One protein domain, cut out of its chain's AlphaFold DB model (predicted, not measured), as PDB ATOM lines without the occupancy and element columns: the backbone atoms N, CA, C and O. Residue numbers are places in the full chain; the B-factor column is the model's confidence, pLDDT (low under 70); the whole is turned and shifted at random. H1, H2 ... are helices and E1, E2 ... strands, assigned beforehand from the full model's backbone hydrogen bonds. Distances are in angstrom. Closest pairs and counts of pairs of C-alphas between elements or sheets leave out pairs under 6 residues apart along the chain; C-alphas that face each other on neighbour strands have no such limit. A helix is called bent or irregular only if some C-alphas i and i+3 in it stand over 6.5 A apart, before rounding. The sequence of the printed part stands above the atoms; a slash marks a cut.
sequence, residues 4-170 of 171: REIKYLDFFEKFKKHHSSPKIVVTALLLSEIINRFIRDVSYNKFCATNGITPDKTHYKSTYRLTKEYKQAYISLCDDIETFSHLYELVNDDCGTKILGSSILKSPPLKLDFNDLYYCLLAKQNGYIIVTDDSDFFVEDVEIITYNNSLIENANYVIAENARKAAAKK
ATOM      1  N   ARG A   4      88.312 108.503  80.084       88.12
ATOM      2  CA  ARG A   4      89.048 108.968  78.908       88.12
ATOM      3  C   ARG A   4      90.557 108.997  79.150       88.12
ATOM      4  O   ARG A   4      91.293 108.498  78.311       88.12
ATOM      5  N   GLU A   5      91.006 109.479  80.310       90.12
ATOM      6  CA  GLU A   5      92.425 109.417  80.703       90.12
ATOM      7  C   GLU A   5      92.956 107.980  80.697       90.12
ATOM      8  O   GLU A   5      94.040 107.734  80.179       90.12
ATOM      9  N   ILE A   6      92.167 107.017  81.191       94.31
ATOM     10  CA  ILE A   6      92.534 105.591  81.160       94.31
ATOM     11  C   ILE A   6      92.800 105.124  79.724       94.31
ATOM     12  O   ILE A   6      93.814 104.486  79.467       94.31
ATOM     13  N   LYS A   7      91.946 105.499  78.764       94.00
ATOM     14  CA  LYS A   7      92.128 105.113  77.357       94.00
ATOM     15  C   LYS A   7      93.412 105.678  76.741       94.00
ATOM     16  O   LYS A   7      94.052 104.988  75.949       94.00
ATOM     17  N   TYR A   8      93.787 106.913  77.082       93.62
ATOM     18  CA  TYR A   8      95.042 107.508  76.609       93.62
ATOM     19  C   TYR A   8      96.270 106.847  77.244       93.62
ATOM     20  O   TYR A   8      97.259 106.623  76.550       93.62
ATOM     21  N   LEU A   9      96.200 106.459  78.520       93.94
ATOM     22  CA  LEU A   9      97.266 105.682  79.160       93.94
ATOM     23  C   LEU A   9      97.405 104.289  78.541       93.94
ATOM     24  O   LEU A   9      98.517 103.872  78.228       93.94
ATOM     25  N   ASP A  10      96.292 103.602  78.287       95.50
ATOM     26  CA  ASP A  10      96.298 102.307  77.603       95.50
ATOM     27  C   ASP A  10      96.880 102.424  76.188       95.50
ATOM     28  O   ASP A  10      97.625 101.550  75.740       95.50
ATOM     29  N   PHE A  11      96.553 103.504  75.473       94.69
ATOM     30  CA  PHE A  11      97.149 103.812  74.175       94.69
ATOM     31  C   PHE A  11      98.664 104.011  74.290       94.69
ATOM     32  O   PHE A  11      99.410 103.386  73.541       94.69
ATOM     33  N   PHE A  12      99.128 104.810  75.253       94.50
ATOM     34  CA  PHE A  12     100.555 105.061  75.467       94.50
ATOM     35  C   PHE A  12     101.326 103.790  75.861       94.50
ATOM     36  O   PHE A  12     102.420 103.533  75.358       94.50
ATOM     37  N   GLU A  13     100.740 102.927  76.691       95.00
ATOM     38  CA  GLU A  13     101.342 101.642  77.054       95.00
ATOM     39  C   GLU A  13     101.435 100.674  75.869       95.00
ATOM     40  O   GLU A  13     102.416  99.935  75.751       95.00
ATOM     41  N   LYS A  14     100.450 100.688  74.963       94.38
ATOM     42  CA  LYS A  14     100.518  99.941  73.697       94.38
ATOM     43  C   LYS A  14     101.564 100.528  72.755       94.38
ATOM     44  O   LYS A  14     102.328  99.766  72.173       94.38
ATOM     45  N   PHE A  15     101.627 101.855  72.646       94.44
ATOM     46  CA  PHE A  15     102.608 102.580  71.839       94.44
ATOM     47  C   PHE A  15     104.040 102.187  72.223       94.44
ATOM     48  O   PHE A  15     104.812 101.760  71.368       94.44
ATOM     49  N   LYS A  16     104.357 102.210  73.524       94.19
ATOM     50  CA  LYS A  16     105.672 101.828  74.069       94.19
ATOM     51  C   LYS A  16     106.104 100.405  73.719       94.19
ATOM     52  O   LYS A  16     107.294 100.131  73.629       94.19
ATOM     53  N   LYS A  17     105.143  99.490  73.585       94.38
ATOM     54  CA  LYS A  17     105.379  98.055  73.352       94.38
ATOM     55  C   LYS A  17     105.222  97.669  71.882       94.38
ATOM     56  O   LYS A  17     105.321  96.488  71.551       94.38
ATOM     57  N   HIS A  18     104.928  98.628  71.007       95.06
ATOM     58  CA  HIS A  18     104.680  98.344  69.605       95.06
ATOM     59  C   HIS A  18     105.975  97.910  68.909       95.06
ATOM     60  O   HIS A  18     107.015  98.548  69.048       95.06
ATOM     61  N   HIS A  19     105.907  96.835  68.122       93.00
ATOM     62  CA  HIS A  19     107.074  96.218  67.484       93.00
ATOM     63  C   HIS A  19     107.833  97.170  66.546       93.00
ATOM     64  O   HIS A  19     109.050  97.070  66.425       93.00
ATOM     65  N   SER A  20     107.136  98.121  65.914       92.75
ATOM     66  CA  SER A  20     107.762  99.130  65.052       92.75
ATOM     67  C   SER A  20     108.492 100.239  65.820       92.75
ATOM     68  O   SER A  20     109.094 101.093  65.180       92.75
ATOM     69  N   SER A  21     108.427 100.249  67.159       90.00
ATOM     70  CA  SER A  21     109.044 101.260  68.032       90.00
ATOM     71  C   SER A  21     108.798 102.701  67.552       90.00
ATOM     72  O   SER A  21     109.757 103.432  67.287       90.00
ATOM     73  N   PRO A  22     107.521 103.105  67.379       93.56
ATOM     74  CA  PRO A  22     107.196 104.437  66.886       93.56
ATOM     75  C   PRO A  22     107.750 105.524  67.819       93.56
ATOM     76  O   PRO A  22     107.972 105.290  69.009       93.56
ATOM     77  N   LYS A  23     107.958 106.725  67.272       95.25
ATOM     78  CA  LYS A  23     108.461 107.890  68.009       95.25
ATOM     79  C   LYS A  23     107.390 108.960  68.127       95.25
ATOM     80  O   LYS A  23     106.637 109.203  67.188       95.25
ATOM     81  N   ILE A  24     107.333 109.595  69.291       95.38
ATOM     82  CA  ILE A  24     106.552 110.810  69.495       95.38
ATOM     83  C   ILE A  24     107.365 111.962  68.920       95.38
ATOM     84  O   ILE A  24     108.482 112.216  69.362       95.38
ATOM     85  N   VAL A  25     106.811 112.661  67.940       94.31
ATOM     86  CA  VAL A  25     107.424 113.893  67.448       94.31
ATOM     87  C   VAL A  25     107.162 114.994  68.466       94.31
ATOM     88  O   VAL A  25     106.012 115.283  68.795       94.31
ATOM     89  N   VAL A  26     108.229 115.615  68.957       92.56
ATOM     90  CA  VAL A  26     108.158 116.775  69.850       92.56
ATOM     91  C   VAL A  26     108.889 117.935  69.211       92.56
ATOM     92  O   VAL A  26     109.920 117.764  68.570       92.56
ATOM     93  N   THR A  27     108.369 119.135  69.418       91.00
ATOM     94  CA  THR A  27     109.039 120.380  69.045       91.00
ATOM     95  C   THR A  27     109.400 121.154  70.305       91.00
ATOM     96  O   THR A  27     108.842 120.914  71.381       91.00
ATOM     97  N   ALA A  28     110.302 122.127  70.183       89.88
ATOM     98  CA  ALA A  28     110.594 123.042  71.285       89.88
ATOM     99  C   ALA A  28     109.330 123.782  71.771       89.88
ATOM    100  O   ALA A  28     109.180 124.023  72.970       89.88
ATOM    101  N   LEU A  29     108.396 124.082  70.857       89.75
ATOM    102  CA  LEU A  29     107.110 124.695  71.185       89.75
ATOM    103  C   LEU A  29     106.245 123.765  72.048       89.75
ATOM    104  O   LEU A  29     105.790 124.186  73.111       89.75
ATOM    105  N   LEU A  30     106.104 122.494  71.653       91.31
ATOM    106  CA  LEU A  30     105.321 121.508  72.405       91.31
ATOM    107  C   LEU A  30     105.927 121.225  73.784       91.31
ATOM    108  O   LEU A  30     105.209 121.192  74.782       91.31
ATOM    109  N   LEU A  31     107.254 121.089  73.876       93.00
ATOM    110  CA  LEU A  31     107.938 120.925  75.164       93.00
ATOM    111  C   LEU A  31     107.707 122.128  76.085       93.00
ATOM    112  O   LEU A  31     107.378 121.959  77.260       93.00
ATOM    113  N   SER A  32     107.829 123.346  75.551       92.94
ATOM    114  CA  SER A  32     107.537 124.574  76.295       92.94
ATOM    115  C   SER A  32     106.095 124.595  76.800       92.94
ATOM    116  O   SER A  32     105.847 124.971  77.949       92.94
ATOM    117  N   GLU A  33     105.136 124.167  75.982       92.69
ATOM    118  CA  GLU A  33     103.728 124.099  76.357       92.69
ATOM    119  C   GLU A  33     103.485 123.100  77.495       92.69
ATOM    120  O   GLU A  33     102.892 123.473  78.512       92.69
ATOM    121  N   ILE A  34     104.010 121.876  77.376       93.94
ATOM    122  CA  ILE A  34     103.908 120.825  78.401       93.94
ATOM    123  C   ILE A  34     104.479 121.323  79.730       93.94
ATOM    124  O   ILE A  34     103.801 121.259  80.759       93.94
ATOM    125  N   ILE A  35     105.695 121.874  79.707       95.94
ATOM    126  CA  ILE A  35     106.379 122.363  80.908       95.94
ATOM    127  C   ILE A  35     105.588 123.505  81.549       95.94
ATOM    128  O   ILE A  35     105.282 123.471  82.744       95.94
ATOM    129  N   ASN A  36     105.201 124.513  80.764       94.44
ATOM    130  CA  ASN A  36     104.463 125.663  81.281       94.44
ATOM    131  C   ASN A  36     103.095 125.267  81.843       94.44
ATOM    132  O   ASN A  36     102.679 125.811  82.871       94.44
ATOM    133  N   ARG A  37     102.395 124.339  81.182       94.62
ATOM    134  CA  ARG A  37     101.086 123.847  81.609       94.62
ATOM    135  C   ARG A  37     101.199 123.038  82.891       94.62
ATOM    136  O   ARG A  37     100.492 123.344  83.843       94.62
ATOM    137  N   PHE A  38     102.124 122.082  82.970       96.38
ATOM    138  CA  PHE A  38     102.322 121.280  84.178       96.38
ATOM    139  C   PHE A  38     102.699 122.149  85.382       96.38
ATOM    140  O   PHE A  38     102.104 122.040  86.456       96.38
ATOM    141  N   ILE A  39     103.663 123.057  85.214       96.81
ATOM    142  CA  ILE A  39     104.127 123.899  86.319       96.81
ATOM    143  C   ILE A  39     103.011 124.812  86.832       96.81
ATOM    144  O   ILE A  39     102.875 124.987  88.043       96.81
ATOM    145  N   ARG A  40     102.189 125.363  85.937       95.25
ATOM    146  CA  ARG A  40     101.076 126.248  86.299       95.25
ATOM    147  C   ARG A  40      99.868 125.494  86.858       95.25
ATOM    148  O   ARG A  40      99.286 125.940  87.839       95.25
ATOM    149  N   ASP A  41      99.481 124.382  86.247       94.50
ATOM    150  CA  ASP A  41      98.192 123.743  86.533       94.50
ATOM    151  C   ASP A  41      98.322 122.619  87.574       94.50
ATOM    152  O   ASP A  41      97.342 122.265  88.229       94.50
ATOM    153  N   VAL A  42      99.530 122.088  87.785       95.06
ATOM    154  CA  VAL A  42      99.795 121.022  88.763       95.06
ATOM    155  C   VAL A  42     100.665 121.540  89.900       95.06
ATOM    156  O   VAL A  42     100.230 121.580  91.053       95.06
ATOM    157  N   SER A  43     101.890 121.966  89.590       96.88
ATOM    158  CA  SER A  43     102.884 122.292  90.618       96.88
ATOM    159  C   SER A  43     102.495 123.531  91.435       96.88
ATOM    160  O   SER A  43     102.465 123.489  92.666       96.88
ATOM    161  N   TYR A  44     102.095 124.610  90.762       97.38
ATOM    162  CA  TYR A  44     101.640 125.835  91.416       97.38
ATOM    163  C   TYR A  44     100.380 125.616  92.261       97.38
ATOM    164  O   TYR A  44     100.328 126.053  93.408       97.38
ATOM    165  N   ASN A  45      99.394 124.879  91.745       95.69
ATOM    166  CA  ASN A  45      98.182 124.561  92.502       95.69
ATOM    167  C   ASN A  45      98.497 123.760  93.774       95.69
ATOM    168  O   ASN A  45      97.947 124.049  94.837       95.69
ATOM    169  N   LYS A  46      99.437 122.809  93.703       96.31
ATOM    170  CA  LYS A  46      99.924 122.070  94.876       96.31
ATOM    171  C   LYS A  46     100.625 122.987  95.882       96.31
ATOM    172  O   LYS A  46     100.378 122.871  97.084       96.31
ATOM    173  N   PHE A  47     101.476 123.898  95.411       96.69
ATOM    174  CA  PHE A  47     102.134 124.896  96.257       96.69
ATOM    175  C   PHE A  47     101.106 125.772  96.983       96.69
ATOM    176  O   PHE A  47     101.163 125.905  98.203       96.69
ATOM    177  N   CYS A  48     100.131 126.309  96.251       96.75
ATOM    178  CA  CYS A  48      99.045 127.116  96.793       96.75
ATOM    179  C   CYS A  48      98.248 126.364  97.865       96.75
ATOM    180  O   CYS A  48      98.092 126.874  98.971       96.75
ATOM    181  N   ALA A  49      97.836 125.125  97.583       96.25
ATOM    182  CA  ALA A  49      97.107 124.288  98.536       96.25
ATOM    183  C   ALA A  49      97.908 124.020  99.821       96.25
ATOM    184  O   ALA A  49      97.361 124.093 100.917       96.25
ATOM    185  N   THR A  50      99.214 123.765  99.694       96.19
ATOM    186  CA  THR A  50     100.104 123.502 100.841       96.19
ATOM    187  C   THR A  50     100.295 124.742 101.719       96.19
ATOM    188  O   THR A  50     100.476 124.616 102.926       96.19
ATOM    189  N   ASN A  51     100.232 125.938 101.128       95.12
ATOM    190  CA  ASN A  51     100.470 127.207 101.818       95.12
ATOM    191  C   ASN A  51      99.178 127.980 102.155       95.12
ATOM    192  O   ASN A  51      99.257 129.107 102.634       95.12
ATOM    193  N   GLY A  52      97.995 127.414 101.892       95.56
ATOM    194  CA  GLY A  52      96.714 128.094 102.125       95.56
ATOM    195  C   GLY A  52      96.493 129.335 101.246       95.56
ATOM    196  O   GLY A  52      95.782 130.253 101.645       95.56
ATOM    197  N   ILE A  53      97.114 129.379 100.065       94.88
ATOM    198  CA  ILE A  53      97.023 130.493  99.113       94.88
ATOM    199  C   ILE A  53      95.979 130.149  98.048       94.88
ATOM    200  O   ILE A  53      96.002 129.057  97.485       94.88
ATOM    201  N   THR A  54      95.100 131.090  97.714       94.50
ATOM    202  CA  THR A  54      94.197 130.944  96.563       94.50
ATOM    203  C   THR A  54      94.983 131.144  95.262       94.50
ATOM    204  O   THR A  54      95.623 132.185  95.116       94.50
ATOM    205  N   PRO A  55      94.950 130.204  94.298       92.56
ATOM    206  CA  PRO A  55      95.688 130.354  93.047       92.56
ATOM    207  C   PRO A  55      95.223 131.567  92.234       92.56
ATOM    208  O   PRO A  55      94.079 131.628  91.782       92.56
ATOM    209  N   ASP A  56      96.134 132.504  91.975       93.69
ATOM    210  CA  ASP A  56      95.908 133.603  91.035       93.69
ATOM    211  C   ASP A  56      97.090 133.812  90.069       93.69
ATOM    212  O   ASP A  56      98.221 133.374  90.310       93.69
ATOM    213  N   LYS A  57      96.818 134.466  88.930       91.44
ATOM    214  CA  LYS A  57      97.806 134.682  87.855       91.44
ATOM    215  C   LYS A  57      98.928 135.644  88.251       91.44
ATOM    216  O   LYS A  57     100.036 135.512  87.727       91.44
ATOM    217  N   THR A  58      98.648 136.620  89.108       94.19
ATOM    218  CA  THR A  58      99.627 137.618  89.546       94.19
ATOM    219  C   THR A  58     100.620 136.955  90.481       94.19
ATOM    220  O   THR A  58     101.810 136.954  90.179       94.19
ATOM    221  N   HIS A  59     100.134 136.276  91.517       94.88
ATOM    222  CA  HIS A  59     100.963 135.542  92.463       94.88
ATOM    223  C   HIS A  59     101.803 134.454  91.780       94.88
ATOM    224  O   HIS A  59     102.989 134.313  92.090       94.88
ATOM    225  N   TYR A  60     101.255 133.757  90.775       95.69
ATOM    226  CA  TYR A  60     102.037 132.821  89.957       95.69
ATOM    227  C   TYR A  60     103.288 133.493  89.372       95.69
ATOM    228  O   TYR A  60     104.395 132.958  89.462       95.69
ATOM    229  N   LYS A  61     103.126 134.683  88.780       93.69
ATOM    230  CA  LYS A  61     104.203 135.385  88.075       93.69
ATOM    231  C   LYS A  61     105.162 136.120  89.006       93.69
ATOM    232  O   LYS A  61     106.365 136.049  88.777       93.69
ATOM    233  N   SER A  62     104.645 136.841  89.997       93.31
ATOM    234  CA  SER A  62     105.436 137.736  90.848       93.31
ATOM    235  C   SER A  62     106.027 137.055  92.074       93.31
ATOM    236  O   SER A  62     106.972 137.582  92.648       93.31
ATOM    237  N   THR A  63     105.472 135.916  92.490       94.50
ATOM    238  CA  THR A  63     105.863 135.257  93.739       94.50
ATOM    239  C   THR A  63     106.319 133.837  93.468       94.50
ATOM    240  O   THR A  63     107.499 133.542  93.640       94.50
ATOM    241  N   TYR A  64     105.433 132.967  92.973       96.69
ATOM    242  CA  TYR A  64     105.739 131.542  92.845       96.69
ATOM    243  C   TYR A  64     106.948 131.270  91.944       96.69
ATOM    244  O   TYR A  64     107.837 130.518  92.332       96.69
ATOM    245  N   ARG A  65     107.054 131.935  90.788       96.12
ATOM    246  CA  ARG A  65     108.201 131.788  89.867       96.12
ATOM    247  C   ARG A  65     109.570 132.121  90.469       96.12
ATOM    248  O   ARG A  65     110.580 131.700  89.917       96.12
ATOM    249  N   LEU A  66     109.611 132.870  91.571       96.50
ATOM    250  CA  LEU A  66     110.848 133.246  92.259       96.50
ATOM    251  C   LEU A  66     111.234 132.258  93.375       96.50
ATOM    252  O   LEU A  66     112.295 132.394  93.981       96.50
ATOM    253  N   THR A  67     110.377 131.278  93.666       97.19
ATOM    254  CA  THR A  67     110.565 130.326  94.768       97.19
ATOM    255  C   THR A  67     111.532 129.194  94.413       97.19
ATOM    256  O   THR A  67     111.795 128.893  93.244       97.19
ATOM    257  N   LYS A  68     112.055 128.518  95.444       97.25
ATOM    258  CA  LYS A  68     112.888 127.318  95.260       97.25
ATOM    259  C   LYS A  68     112.050 126.137  94.778       97.25
ATOM    260  O   LYS A  68     112.531 125.343  93.978       97.25
ATOM    261  N   GLU A  69     110.804 126.065  95.222       96.62
ATOM    262  CA  GLU A  69     109.810 125.054  94.888       96.62
ATOM    263  C   GLU A  69     109.505 125.068  93.389       96.62
ATOM    264  O   GLU A  69     109.509 124.014  92.758       96.62
ATOM    265  N   TYR A  70     109.349 126.257  92.792       97.50
ATOM    266  CA  TYR A  70     109.227 126.396  91.339       97.50
ATOM    267  C   TYR A  70     110.448 125.819  90.618       97.50
ATOM    268  O   TYR A  70     110.300 125.012  89.701       97.50
ATOM    269  N   LYS A  71     111.661 126.205  91.039       97.44
ATOM    270  CA  LYS A  71     112.905 125.735  90.411       97.44
ATOM    271  C   LYS A  71     113.051 124.216  90.522       97.44
ATOM    272  O   LYS A  71     113.426 123.576  89.546       97.44
ATOM    273  N   GLN A  72     112.750 123.652  91.689       97.69
ATOM    274  CA  GLN A  72     112.786 122.208  91.918       97.69
ATOM    275  C   GLN A  72     111.774 121.484  91.035       97.69
ATOM    276  O   GLN A  72     112.157 120.570  90.319       97.69
ATOM    277  N   ALA A  73     110.518 121.937  91.012       97.38
ATOM    278  CA  ALA A  73     109.492 121.333  90.172       97.38
ATOM    279  C   ALA A  73     109.835 121.406  88.679       97.38
ATOM    280  O   ALA A  73     109.562 120.460  87.949       97.38
ATOM    281  N   TYR A  74     110.432 122.513  88.230       97.69
ATOM    282  CA  TYR A  74     110.879 122.673  86.850       97.69
ATOM    283  C   TYR A  74     111.978 121.667  86.495       97.69
ATOM    284  O   TYR A  74     111.850 120.965  85.501       97.69
ATOM    285  N   ILE A  75     113.029 121.569  87.318       97.56
ATOM    286  CA  ILE A  75     114.139 120.631  87.086       97.56
ATOM    287  C   ILE A  75     113.635 119.186  87.112       97.56
ATOM    288  O   ILE A  75     113.890 118.451  86.167       97.56
ATOM    289  N   SER A  76     112.854 118.808  88.129       97.44
ATOM    290  CA  SER A  76     112.300 117.455  88.225       97.44
ATOM    291  C   SER A  76     111.437 117.093  87.019       97.44
ATOM    292  O   SER A  76     111.557 115.990  86.506       97.44
ATOM    293  N   LEU A  77     110.613 118.020  86.518       97.38
ATOM    294  CA  LEU A  77     109.830 117.766  85.311       97.38
ATOM    295  C   LEU A  77     110.716 117.581  84.072       97.38
ATOM    296  O   LEU A  77     110.418 116.727  83.241       97.38
ATOM    297  N   CYS A  78     111.781 118.372  83.923       96.38
ATOM    298  CA  CYS A  78     112.728 118.190  82.824       96.38
ATOM    299  C   CYS A  78     113.407 116.815  82.892       96.38
ATOM    300  O   CYS A  78     113.480 116.141  81.869       96.38
ATOM    301  N   ASP A  79     113.833 116.381  84.079       97.38
ATOM    302  CA  ASP A  79     114.440 115.060  84.290       97.38
ATOM    303  C   ASP A  79     113.444 113.920  83.988       97.38
ATOM    304  O   ASP A  79     113.790 112.920  83.348       97.38
ATOM    305  N   ASP A  80     112.179 114.087  84.392       96.06
ATOM    306  CA  ASP A  80     111.101 113.139  84.096       96.06
ATOM    307  C   ASP A  80     110.864 113.026  82.583       96.06
ATOM    308  O   ASP A  80     110.771 111.916  82.059       96.06
ATOM    309  N   ILE A  81     110.797 114.152  81.863       95.50
ATOM    310  CA  ILE A  81     110.647 114.166  80.399       95.50
ATOM    311  C   ILE A  81     111.856 113.500  79.734       95.50
ATOM    312  O   ILE A  81     111.671 112.634  78.880       95.50
ATOM    313  N   GLU A  82     113.077 113.838  80.151       95.06
ATOM    314  CA  GLU A  82     114.321 113.295  79.592       95.06
ATOM    315  C   GLU A  82     114.410 111.767  79.742       95.06
ATOM    316  O   GLU A  82     114.913 111.070  78.857       95.06
ATOM    317  N   THR A  83     113.835 111.209  80.811       96.19
ATOM    318  CA  THR A  83     113.734 109.752  81.006       96.19
ATOM    319  C   THR A  83     112.952 109.061  79.871       96.19
ATOM    320  O   THR A  83     113.194 107.891  79.553       96.19
ATOM    321  N   PHE A  84     112.058 109.784  79.189       94.00
ATOM    322  CA  PHE A  84     111.313 109.311  78.020       94.00
ATOM    323  C   PHE A  84     111.967 109.658  76.672       94.00
ATOM    324  O   PHE A  84     111.356 109.391  75.639       94.00
ATOM    325  N   SER A  85     113.204 110.170  76.642       94.31
ATOM    326  CA  SER A  85     113.946 110.507  75.406       94.31
ATOM    327  C   SER A  85     114.006 109.367  74.385       94.31
ATOM    328  O   SER A  85     113.963 109.588  73.179       94.31
ATOM    329  N   HIS A  86     114.008 108.116  74.842       94.06
ATOM    330  CA  HIS A  86     113.959 106.941  73.972       94.06
ATOM    331  C   HIS A  86     112.606 106.729  73.259       94.06
ATOM    332  O   HIS A  86     112.542 105.928  72.326       94.06
ATOM    333  N   LEU A  87     111.534 107.415  73.657       95.88
ATOM    334  CA  LEU A  87     110.200 107.328  73.046       95.88
ATOM    335  C   LEU A  87     109.883 108.494  72.114       95.88
ATOM    336  O   LEU A  87     108.877 108.434  71.407       95.88
ATOM    337  N   TYR A  88     110.705 109.541  72.105       95.38
ATOM    338  CA  TYR A  88     110.433 110.736  71.326       95.38
ATOM    339  C   TYR A  88     111.620 111.179  70.479       95.38
ATOM    340  O   TYR A  88     112.749 110.733  70.664       95.38
ATOM    341  N   GLU A  89     111.341 112.048  69.520       94.31
ATOM    342  CA  GLU A  89     112.337 112.724  68.704       94.31
ATOM    343  C   GLU A  89     112.057 114.224  68.728       94.31
ATOM    344  O   GLU A  89     110.938 114.660  68.447       94.31
ATOM    345  N   LEU A  90     113.076 115.012  69.083       91.06
ATOM    346  CA  LEU A  90     113.000 116.464  69.000       91.06
ATOM    347  C   LEU A  90     113.215 116.889  67.544       91.06
ATOM    348  O   LEU A  90     114.340 116.886  67.047       91.06
ATOM    349  N   VAL A  91     112.136 117.279  66.875       89.06
ATOM    350  CA  VAL A  91     112.181 117.780  65.504       89.06
ATOM    351  C   VAL A  91     112.404 119.285  65.535       89.06
ATOM    352  O   VAL A  91     111.626 120.043  66.121       89.06
ATOM    353  N   ASN A  92     113.487 119.711  64.887       75.56
ATOM    354  CA  ASN A  92     113.773 121.118  64.667       75.56
ATOM    355  C   ASN A  92     112.913 121.635  63.503       75.56
ATOM    356  O   ASN A  92     112.946 121.106  62.389       75.56
ATOM    357  N   ASP A  93     112.140 122.677  63.768       66.75
ATOM    358  CA  ASP A  93     111.327 123.391  62.784       66.75
ATOM    359  C   ASP A  93     112.076 124.556  62.125       66.75
ATOM    360  O   ASP A  93     111.500 125.310  61.331       66.75
ATOM    361  N   ASP A  94     113.356 124.703  62.477       66.75
ATOM    362  CA  ASP A  94     114.257 125.748  62.030       66.75
ATOM    363  C   ASP A  94     113.662 127.155  62.244       66.75
ATOM    364  O   ASP A  94     113.854 128.043  61.408       66.75
ATOM    365  N   CYS A  95     112.898 127.357  63.328       57.12
ATOM    366  CA  CYS A  95     112.299 128.639  63.717       57.12
ATOM    367  C   CYS A  95     111.549 129.358  62.574       57.12
ATOM    368  O   CYS A  95     111.652 130.578  62.422       57.12
ATOM    369  N   GLY A  96     110.799 128.622  61.748       57.91
ATOM    370  CA  GLY A  96     109.969 129.214  60.691       57.91
ATOM    371  C   GLY A  96     110.655 129.395  59.334       57.91
ATOM    372  O   GLY A  96     110.093 130.040  58.452       57.91
ATOM    373  N   THR A  97     111.831 128.805  59.098       63.47
ATOM    374  CA  THR A  97     112.392 128.773  57.729       63.47
ATOM    375  C   THR A  97     111.611 127.840  56.795       63.47
ATOM    376  O   THR A  97     111.571 128.080  55.589       63.47
ATOM    377  N   LYS A  98     110.944 126.812  57.339       64.19
ATOM    378  CA  LYS A  98     110.085 125.883  56.580       64.19
ATOM    379  C   LYS A  98     108.627 126.340  56.501       64.19
ATOM    380  O   LYS A  98     107.980 126.152  55.475       64.19
ATOM    381  N   ILE A  99     108.125 126.985  57.555       66.62
ATOM    382  CA  ILE A  99     106.770 127.547  57.594       66.62
ATOM    383  C   ILE A  99     106.854 129.039  57.277       66.62
ATOM    384  O   ILE A  99     107.131 129.864  58.144       66.62
ATOM    385  N   LEU A 100     106.600 129.394  56.016       68.38
ATOM    386  CA  LEU A 100     106.606 130.790  55.588       68.38
ATOM    387  C   LEU A 100     105.541 131.585  56.353       68.38
ATOM    388  O   LEU A 100     104.390 131.163  56.441       68.38
ATOM    389  N   GLY A 101     105.881 132.793  56.813       68.69
ATOM    390  CA  GLY A 101     104.911 133.685  57.466       68.69
ATOM    391  C   GLY A 101     103.678 133.966  56.597       68.69
ATOM    392  O   GLY A 101     102.581 134.166  57.105       68.69
ATOM    393  N   SER A 102     103.818 133.889  55.272       70.31
ATOM    394  CA  SER A 102     102.693 133.986  54.341       70.31
ATOM    395  C   SER A 102     101.696 132.825  54.461       70.31
ATOM    396  O   SER A 102     100.503 133.060  54.287       70.31
ATOM    397  N   SER A 103     102.140 131.614  54.801       67.06
ATOM    398  CA  SER A 103     101.272 130.456  55.060       67.06
ATOM    399  C   SER A 103     100.416 130.646  56.314       67.06
ATOM    400  O   SER A 103      99.324 130.100  56.396       67.06
ATOM    401  N   ILE A 104     100.891 131.454  57.263       69.44
ATOM    402  CA  ILE A 104     100.190 131.770  58.512       69.44
ATOM    403  C   ILE A 104      99.262 132.979  58.320       69.44
ATOM    404  O   ILE A 104      98.121 132.978  58.770       69.44
ATOM    405  N   LEU A 105      99.734 134.018  57.625       73.62
ATOM    406  CA  LEU A 105      99.058 135.318  57.572       73.62
ATOM    407  C   LEU A 105      98.026 135.457  56.443       73.62
ATOM    408  O   LEU A 105      97.175 136.340  56.519       73.62
ATOM    409  N   LYS A 106      98.082 134.636  55.382       68.00
ATOM    410  CA  LYS A 106      97.195 134.807  54.212       68.00
ATOM    411  C   LYS A 106      95.789 134.240  54.405       68.00
ATOM    412  O   LYS A 106      94.853 134.754  53.800       68.00
ATOM    413  N   SER A 107      95.637 133.185  55.199       65.06
ATOM    414  CA  SER A 107      94.331 132.593  55.512       65.06
ATOM    415  C   SER A 107      94.414 131.803  56.822       65.06
ATOM    416  O   SER A 107      94.381 130.573  56.803       65.06
ATOM    417  N   PRO A 108      94.609 132.485  57.967       66.56
ATOM    418  CA  PRO A 108      94.679 131.795  59.244       66.56
ATOM    419  C   PRO A 108      93.327 131.116  59.519       66.56
ATOM    420  O   PRO A 108      92.288 131.785  59.460       66.56
ATOM    421  N   PRO A 109      93.297 129.803  59.801       68.88
ATOM    422  CA  PRO A 109      92.070 129.144  60.212       68.88
ATOM    423  C   PRO A 109      91.548 129.796  61.492       68.88
ATOM    424  O   PRO A 109      92.210 129.793  62.521       68.88
ATOM    425  N   LEU A 110      90.332 130.341  61.428       72.81
ATOM    426  CA  LEU A 110      89.726 131.120  62.517       72.81
ATOM    427  C   LEU A 110      89.456 130.314  63.797       72.81
ATOM    428  O   LEU A 110      89.095 130.898  64.814       72.81
ATOM    429  N   LYS A 111      89.562 128.983  63.725       79.25
ATOM    430  CA  LYS A 111      89.289 128.060  64.831       79.25
ATOM    431  C   LYS A 111      90.543 127.506  65.501       79.25
ATOM    432  O   LYS A 111      90.409 126.892  66.545       79.25
ATOM    433  N   LEU A 112      91.715 127.695  64.898       80.38
ATOM    434  CA  LEU A 112      92.971 127.215  65.461       80.38
ATOM    435  C   LEU A 112      93.735 128.393  66.034       80.38
ATOM    436  O   LEU A 112      93.802 129.458  65.408       80.38
ATOM    437  N   ASP A 113      94.350 128.189  67.192       84.50
ATOM    438  CA  ASP A 113      95.372 129.119  67.630       84.50
ATOM    439  C   ASP A 113      96.658 128.950  66.796       84.50
ATOM    440  O   ASP A 113      96.762 128.129  65.877       84.50
ATOM    441  N   PHE A 114      97.651 129.794  67.066       82.50
ATOM    442  CA  PHE A 114      98.914 129.744  66.335       82.50
ATOM    443  C   PHE A 114      99.654 128.411  66.517       82.50
ATOM    444  O   PHE A 114     100.222 127.898  65.550       82.50
ATOM    445  N   ASN A 115      99.668 127.866  67.735       85.69
ATOM    446  CA  ASN A 115     100.365 126.620  68.039       85.69
ATOM    447  C   ASN A 115      99.672 125.457  67.328       85.69
ATOM    448  O   ASN A 115     100.340 124.636  66.699       85.69
ATOM    449  N   ASP A 116      98.343 125.443  67.342       87.19
ATOM    450  CA  ASP A 116      97.539 124.433  66.672       87.19
ATOM    451  C   ASP A 116      97.779 124.423  65.160       87.19
ATOM    452  O   ASP A 116      98.034 123.377  64.551       87.19
ATOM    453  N   LEU A 117      97.754 125.611  64.543       86.19
ATOM    454  CA  LEU A 117      98.076 125.780  63.128       86.19
ATOM    455  C   LEU A 117      99.492 125.287  62.827       86.19
ATOM    456  O   LEU A 117      99.713 124.597  61.831       86.19
ATOM    457  N   TYR A 118     100.449 125.628  63.682       86.62
ATOM    458  CA  TYR A 118     101.828 125.200  63.539       86.62
ATOM    459  C   TYR A 118     101.960 123.667  63.576       86.62
ATOM    460  O   TYR A 118     102.585 123.092  62.680       86.62
ATOM    461  N   TYR A 119     101.325 122.987  64.538       88.56
ATOM    462  CA  TYR A 119     101.348 121.523  64.620       88.56
ATOM    463  C   TYR A 119     100.700 120.880  63.388       88.56
ATOM    464  O   TYR A 119     101.240 119.917  62.842       88.56
ATOM    465  N   CYS A 120      99.596 121.447  62.897       88.81
ATOM    466  CA  CYS A 120      98.936 121.001  61.671       88.81
ATOM    467  C   CYS A 120      99.858 121.116  60.447       88.81
ATOM    468  O   CYS A 120     100.018 120.151  59.702       88.81
ATOM    469  N   LEU A 121     100.513 122.264  60.247       86.06
ATOM    470  CA  LEU A 121     101.427 122.473  59.121       86.06
ATOM    471  C   LEU A 121     102.627 121.523  59.175       86.06
ATOM    472  O   LEU A 121     102.992 120.938  58.153       86.06
ATOM    473  N   LEU A 122     103.203 121.327  60.363       87.62
ATOM    474  CA  LEU A 122     104.308 120.396  60.559       87.62
ATOM    475  C   LEU A 122     103.889 118.953  60.251       87.62
ATOM    476  O   LEU A 122     104.635 118.226  59.589       87.62
ATOM    477  N   ALA A 123     102.692 118.552  60.687       90.56
ATOM    478  CA  ALA A 123     102.149 117.231  60.410       90.56
ATOM    479  C   ALA A 123     101.880 117.022  58.917       90.56
ATOM    480  O   ALA A 123     102.333 116.022  58.363       90.56
ATOM    481  N   LYS A 124     101.252 117.993  58.238       88.31
ATOM    482  CA  LYS A 124     101.031 117.951  56.780       88.31
ATOM    483  C   LYS A 124     102.335 117.812  56.008       88.31
ATOM    484  O   LYS A 124     102.423 117.005  55.089       88.31
ATOM    485  N   GLN A 125     103.349 118.590  56.377       86.38
ATOM    486  CA  GLN A 125     104.623 118.614  55.662       86.38
ATOM    487  C   GLN A 125     105.375 117.278  55.738       86.38
ATOM    488  O   GLN A 125     106.050 116.911  54.778       86.38
ATOM    489  N   ASN A 126     105.275 116.567  56.863       89.00
ATOM    490  CA  ASN A 126     106.065 115.360  57.117       89.00
ATOM    491  C   ASN A 126     105.230 114.068  57.131       89.00
ATOM    492  O   ASN A 126     105.776 112.995  57.373       89.00
ATOM    493  N   GLY A 127     103.919 114.156  56.887       91.31
ATOM    494  CA  GLY A 127     103.008 113.014  56.973       91.31
ATOM    495  C   GLY A 127     102.862 112.465  58.395       91.31
ATOM    496  O   GLY A 127     102.708 111.258  58.568       91.31
ATOM    497  N   TYR A 128     102.958 113.322  59.417       93.50
ATOM    498  CA  TYR A 128     102.760 112.897  60.803       93.50
ATOM    499  C   TYR A 128     101.280 112.749  61.144       93.50
ATOM    500  O   TYR A 128     100.415 113.428  60.591       93.50
ATOM    501  N   ILE A 129     101.019 111.888  62.124       94.50
ATOM    502  CA  ILE A 129      99.703 111.686  62.723       94.50
ATOM    503  C   ILE A 129      99.636 112.510  64.007       94.50
ATOM    504  O   ILE A 129     100.545 112.442  64.838       94.50
ATOM    505  N   ILE A 130      98.558 113.268  64.192       93.56
ATOM    506  CA  ILE A 130      98.345 114.062  65.403       93.56
ATOM    507  C   ILE A 130      97.535 113.254  66.412       93.56
ATOM    508  O   ILE A 130      96.469 112.727  66.107       93.56
ATOM    509  N   VAL A 131      98.021 113.194  67.648       93.38
ATOM    510  CA  VAL A 131      97.258 112.666  68.782       93.38
ATOM    511  C   VAL A 131      96.811 113.849  69.632       93.38
ATOM    512  O   VAL A 131      97.648 114.536  70.209       93.38
ATOM    513  N   THR A 132      95.505 114.100  69.715       91.56
ATOM    514  CA  THR A 132      94.958 115.228  70.490       91.56
ATOM    515  C   THR A 132      93.630 114.867  71.157       91.56
ATOM    516  O   THR A 132      92.935 113.939  70.738       91.56
ATOM    517  N   ASP A 133      93.288 115.569  72.233       90.56
ATOM    518  CA  ASP A 133      91.961 115.547  72.873       90.56
ATOM    519  C   ASP A 133      91.278 116.924  72.783       90.56
ATOM    520  O   ASP A 133      90.234 117.137  73.399       90.56
ATOM    521  N   ASP A 134      91.860 117.866  72.037       88.12
ATOM    522  CA  ASP A 134      91.321 119.213  71.872       88.12
ATOM    523  C   ASP A 134      90.153 119.213  70.876       88.12
ATOM    524  O   ASP A 134      90.316 118.860  69.711       88.12
ATOM    525  N   SER A 135      88.960 119.599  71.334       86.00
ATOM    526  CA  SER A 135      87.755 119.633  70.498       86.00
ATOM    527  C   SER A 135      87.811 120.658  69.369       86.00
ATOM    528  O   SER A 135      87.088 120.494  68.385       86.00
ATOM    529  N   ASP A 136      88.637 121.693  69.510       82.94
ATOM    530  CA  ASP A 136      88.761 122.766  68.524       82.94
ATOM    531  C   ASP A 136      89.772 122.414  67.418       82.94
ATOM    532  O   ASP A 136      89.760 123.021  66.343       82.94
ATOM    533  N   PHE A 137      90.558 121.345  67.608       84.06
ATOM    534  CA  PHE A 137      91.546 120.844  66.652       84.06
ATOM    535  C   PHE A 137      90.898 120.031  65.515       84.06
ATOM    536  O   PHE A 137      91.124 118.832  65.348       84.06
ATOM    537  N   PHE A 138      90.050 120.682  64.718       80.62
ATOM    538  CA  PHE A 138      89.442 120.085  63.529       80.62
ATOM    539  C   PHE A 138      90.106 120.613  62.256       80.62
ATOM    540  O   PHE A 138      89.890 121.759  61.856       80.62
ATOM    541  N   VAL A 139      90.900 119.759  61.607       80.94
ATOM    542  CA  VAL A 139      91.625 120.082  60.372       80.94
ATOM    543  C   VAL A 139      91.382 119.039  59.291       80.94
ATOM    544  O   VAL A 139      91.291 117.846  59.564       80.94
ATOM    545  N   GLU A 140      91.292 119.503  58.047       75.75
ATOM    546  CA  GLU A 140      91.273 118.637  56.867       75.75
ATOM    547  C   GLU A 140      92.718 118.247  56.487       75.75
ATOM    548  O   GLU A 140      93.658 119.009  56.729       75.75
ATOM    549  N   ASP A 141      92.899 117.067  55.889       82.50
ATOM    550  CA  ASP A 141      94.174 116.522  55.374       82.50
ATOM    551  C   ASP A 141      95.268 116.170  56.402       82.50
ATOM    552  O   ASP A 141      96.425 115.988  56.023       82.50
ATOM    553  N   VAL A 142      94.937 116.063  57.689       87.81
ATOM    554  CA  VAL A 142      95.836 115.486  58.704       87.81
ATOM    555  C   VAL A 142      95.122 114.343  59.397       87.81
ATOM    556  O   VAL A 142      93.971 114.482  59.809       87.81
ATOM    557  N   GLU A 143      95.800 113.208  59.534       91.62
ATOM    558  CA  GLU A 143      95.269 112.094  60.306       91.62
ATOM    559  C   GLU A 143      95.322 112.423  61.803       91.62
ATOM    560  O   GLU A 143      96.364 112.821  62.332       91.62
ATOM    561  N   ILE A 144      94.186 112.255  62.483       91.88
ATOM    562  CA  ILE A 144      94.042 112.524  63.913       91.88
ATOM    563  C   ILE A 144      93.609 111.249  64.636       91.88
ATOM    564  O   ILE A 144      92.601 110.633  64.293       91.88
ATOM    565  N   ILE A 145      94.330 110.902  65.701       92.62
ATOM    566  CA  ILE A 145      93.939 109.879  66.672       92.62
ATOM    567  C   ILE A 145      93.417 110.583  67.926       92.62
ATOM    568  O   ILE A 145      94.121 111.368  68.562       92.62
ATOM    569  N   THR A 146      92.177 110.286  68.311       93.75
ATOM    570  CA  THR A 146      91.535 110.917  69.468       93.75
ATOM    571  C   THR A 146      90.502 110.007  70.133       93.75
ATOM    572  O   THR A 146      89.903 109.145  69.491       93.75
ATOM    573  N   TYR A 147      90.273 110.219  71.430       92.38
ATOM    574  CA  TYR A 147      89.107 109.708  72.154       92.38
ATOM    575  C   TYR A 147      88.074 110.810  72.452       92.38
ATOM    576  O   TYR A 147      87.135 110.572  73.217       92.38
ATOM    577  N   ASN A 148      88.230 112.000  71.865       91.31
ATOM    578  CA  ASN A 148      87.276 113.096  71.960       91.31
ATOM    579  C   ASN A 148      86.072 112.833  71.038       91.31
ATOM    580  O   ASN A 148      86.196 112.853  69.813       91.31
ATOM    581  N   ASN A 149      84.893 112.610  71.624       90.12
ATOM    582  CA  ASN A 149      83.681 112.318  70.852       90.12
ATOM    583  C   ASN A 149      83.269 113.472  69.927       90.12
ATOM    584  O   ASN A 149      82.818 113.206  68.820       90.12
ATOM    585  N   SER A 150      83.470 114.729  70.332       89.38
ATOM    586  CA  SER A 150      83.108 115.890  69.512       89.38
ATOM    587  C   SER A 150      83.912 115.933  68.208       89.38
ATOM    588  O   SER A 150      83.351 116.196  67.146       89.38
ATOM    589  N   LEU A 151      85.213 115.616  68.258       87.31
ATOM    590  CA  LEU A 151      86.038 115.504  67.048       87.31
ATOM    591  C   LEU A 151      85.577 114.353  66.146       87.31
ATOM    592  O   LEU A 151      85.478 114.522  64.930       87.31
ATOM    593  N   ILE A 152      85.265 113.196  66.740       88.62
ATOM    594  CA  ILE A 152      84.785 112.013  66.011       88.62
ATOM    595  C   ILE A 152      83.455 112.318  65.304       88.62
ATOM    596  O   ILE A 152      83.269 111.975  64.137       88.62
ATOM    597  N   GLU A 153      82.529 112.990  65.987       89.00
ATOM    598  CA  GLU A 153      81.234 113.396  65.435       89.00
ATOM    599  C   GLU A 153      81.391 114.402  64.289       89.00
ATOM    600  O   GLU A 153      80.786 114.215  63.229       89.00
ATOM    601  N   ASN A 154      82.256 115.409  64.446       85.94
ATOM    602  CA  ASN A 154      82.560 116.380  63.392       85.94
ATOM    603  C   ASN A 154      83.142 115.704  62.140       85.94
ATOM    604  O   ASN A 154      82.716 116.002  61.021       85.94
ATOM    605  N   ALA A 155      84.068 114.756  62.314       85.50
ATOM    606  CA  ALA A 155      84.644 113.997  61.205       85.50
ATOM    607  C   ALA A 155      83.573 113.184  60.457       85.50
ATOM    608  O   ALA A 155      83.473 113.262  59.231       85.50
ATOM    609  N   ASN A 156      82.715 112.469  61.190       87.19
ATOM    610  CA  ASN A 156      81.618 111.696  60.606       87.19
ATOM    611  C   ASN A 156      80.633 112.581  59.827       87.19
ATOM    612  O   ASN A 156      80.181 112.197  58.745       87.19
ATOM    613  N   TYR A 157      80.326 113.774  60.344       86.06
ATOM    614  CA  TYR A 157      79.475 114.743  59.657       86.06
ATOM    615  C   TYR A 157      80.077 115.184  58.314       86.06
ATOM    616  O   TYR A 157      79.390 115.147  57.292       86.06
ATOM    617  N   VAL A 158      81.364 115.546  58.290       85.06
ATOM    618  CA  VAL A 158      82.051 115.979  57.059       85.06
ATOM    619  C   VAL A 158      82.125 114.849  56.030       85.06
ATOM    620  O   VAL A 158      81.854 115.080  54.850       85.06
ATOM    621  N   ILE A 159      82.408 113.616  56.459       85.69
ATOM    622  CA  ILE A 159      82.405 112.435  55.582       85.69
ATOM    623  C   ILE A 159      81.023 112.238  54.944       85.69
ATOM    624  O   ILE A 159      80.918 112.074  53.725       85.69
ATOM    625  N   ALA A 160      79.956 112.295  55.746       86.38
ATOM    626  CA  ALA A 160      78.588 112.144  55.256       86.38
ATOM    627  C   ALA A 160      78.204 113.255  54.265       86.38
ATOM    628  O   ALA A 160      77.590 112.986  53.230       86.38
ATOM    629  N   GLU A 161      78.589 114.498  54.545       88.25
ATOM    630  CA  GLU A 161      78.291 115.644  53.687       88.25
ATOM    631  C   GLU A 161      79.047 115.586  52.351       88.25
ATOM    632  O   GLU A 161      78.474 115.844  51.289       88.25
ATOM    633  N   ASN A 162      80.311 115.163  52.368       87.00
ATOM    634  CA  ASN A 162      81.095 114.952  51.152       87.00
ATOM    635  C   ASN A 162      80.507 113.830  50.284       87.00
ATOM    636  O   ASN A 162      80.414 113.984  49.063       87.00
ATOM    637  N   ALA A 163      80.030 112.743  50.900       87.75
ATOM    638  CA  ALA A 163      79.339 111.668  50.193       87.75
ATOM    639  C   ALA A 163      78.042 112.158  49.520       87.75
ATOM    640  O   ALA A 163      77.801 111.848  48.350       87.75
ATOM    641  N   ARG A 164      77.241 112.985  50.211       89.94
ATOM    642  CA  ARG A 164      76.024 113.601  49.645       89.94
ATOM    643  C   ARG A 164      76.337 114.496  48.447       89.94
ATOM    644  O   ARG A 164      75.708 114.357  47.400       89.94
ATOM    645  N   LYS A 165      77.337 115.376  48.567       88.88
ATOM    646  CA  LYS A 165      77.765 116.270  47.476       88.88
ATOM    647  C   LYS A 165      78.285 115.500  46.261       88.88
ATOM    648  O   LYS A 165      78.025 115.899  45.128       88.88
ATOM    649  N   ALA A 166      79.003 114.398  46.477       87.50
ATOM    650  CA  ALA A 166      79.493 113.548  45.395       87.50
ATOM    651  C   ALA A 166      78.358 112.816  44.659       87.50
ATOM    652  O   ALA A 166      78.430 112.663  43.442       87.50
ATOM    653  N   ALA A 167      77.308 112.395  45.373       86.00
ATOM    654  CA  ALA A 167      76.120 111.792  44.769       86.00
ATOM    655  C   ALA A 167      75.320 112.808  43.934       86.00
ATOM    656  O   ALA A 167      74.951 112.503  42.806       86.00
ATOM    657  N   ALA A 168      75.140 114.034  44.438       82.12
ATOM    658  CA  ALA A 168      74.418 115.105  43.743       82.12
ATOM    659  C   ALA A 168      75.134 115.644  42.488       82.12
ATOM    660  O   ALA A 168      74.494 116.208  41.612       82.12
ATOM    661  N   LYS A 169      76.460 115.486  42.379       78.00
ATOM    662  CA  LYS A 169      77.220 115.827  41.158       78.00
ATOM    663  C   LYS A 169      77.161 114.746  40.071       78.00
ATOM    664  O   LYS A 169      77.642 114.983  38.968       78.00
ATOM    665  N   LYS A 170      76.658 113.550  40.399       69.56
ATOM    666  CA  LYS A 170      76.523 112.411  39.474       69.56
ATOM    667  C   LYS A 170      75.103 112.255  38.910       69.56
ATOM    668  O   LYS A 170      74.904 111.385  38.067       69.56
TER     669      LYS A 170
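Overview. This is residues 4 to 170 of the 171 residues of an uncharacterized protein of Chitinophaga sp. Ak27 (UniProt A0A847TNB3). This is a loose, elongated assembly with two main parts and a short parallel strand pair, E1 and E2, between them. On one side, H2 and H4 run opposite ways with little H3 near H2; on the other, H6, small H5 and the looping link of residues 127 to 148 make the second part. Residues 159 to 170, mostly of H7, stick out as an arm at one end, and residues 9 to 14 of H1 stick out separately. The printed part has 167 residues, with seven named helices and two named strands that follow each other along the chain as H1, E1, H2, H3, H4, E2, H5, H6, H7, and the class is mostly helix. The radius of gyration of the C-alphas is 19.7 A, and they span 68 by 40 by 35 A.

Along the chain. H1, residues 4 to 16, begins at C-alpha 4 (89.048, 108.968, 78.908) and is 18.7 A long. E1, residues 24 to 26, is 6.2 A. H2, residues 28 to 51, is 32.4 A long and ends at C-alpha 51 (100.470, 127.207, 101.818); it is neither bent nor irregular, but only just: C-alphas 41 and 44 are 6.3 A apart. H3 is residues 57 to 62, 8.7 A; H4 is residues 68 to 83, 22.6 A. E2, residues 88 to 90, is 6.7 A. H5 is residues 101 to 105, 6.1 A; H6 is residues 114 to 126, 18.5 A. H7, residues 149 to 168, is 28.8 A and ends at C-alpha 168 (74.418, 115.105, 43.743).

Arrangement. E1 and E2 are parallel at 25 degrees, with N 26 and O 89 at 2.9 A, within hydrogen-bond range. E1, then H2, H3 and H4, then E2 form a strand-helix-strand unit, two parallel neighbour strands with helices between them in the chain. H2 and H4 touch at a steep tilt of 44 degrees, opposite ways; their closest C-alphas, of Ser 43 and Ala 73, are 6.7 A apart. H3 is close to H2 but not clearly touching, about perpendicular at 87 degrees, with the closest C-alphas, of Tyr 44 and Tyr 60, 7.1 A apart. H6 is close to H2 but not clearly touching: the closest C-alphas, of Leu 29 and Asn 115, are 7.7 A apart. H5 is likewise close to H6, the closest C-alphas, of Ile 104 and Leu 117, being 7.9 A apart. H1 and H7 touch no helix. In H1, H3, H4, H5, H6 and H7 every O i to N i+4 pair is within hydrogen-bond range; in H2, 17 of 20 are.

Size, cuts and confidence. The C-alphas farthest apart, of Asn 51 and Lys 170, are 68.4 A apart. The printed part has no cut. The link from H6 to H7 is long, 22 residues, and in it residues 130 to 131 pair with residues 144 to 145, parallel. Mean pLDDT of the printed part is 88.8; it is under 70 at residues 93 to 101, 103 to 104, 106 to 109 and 170.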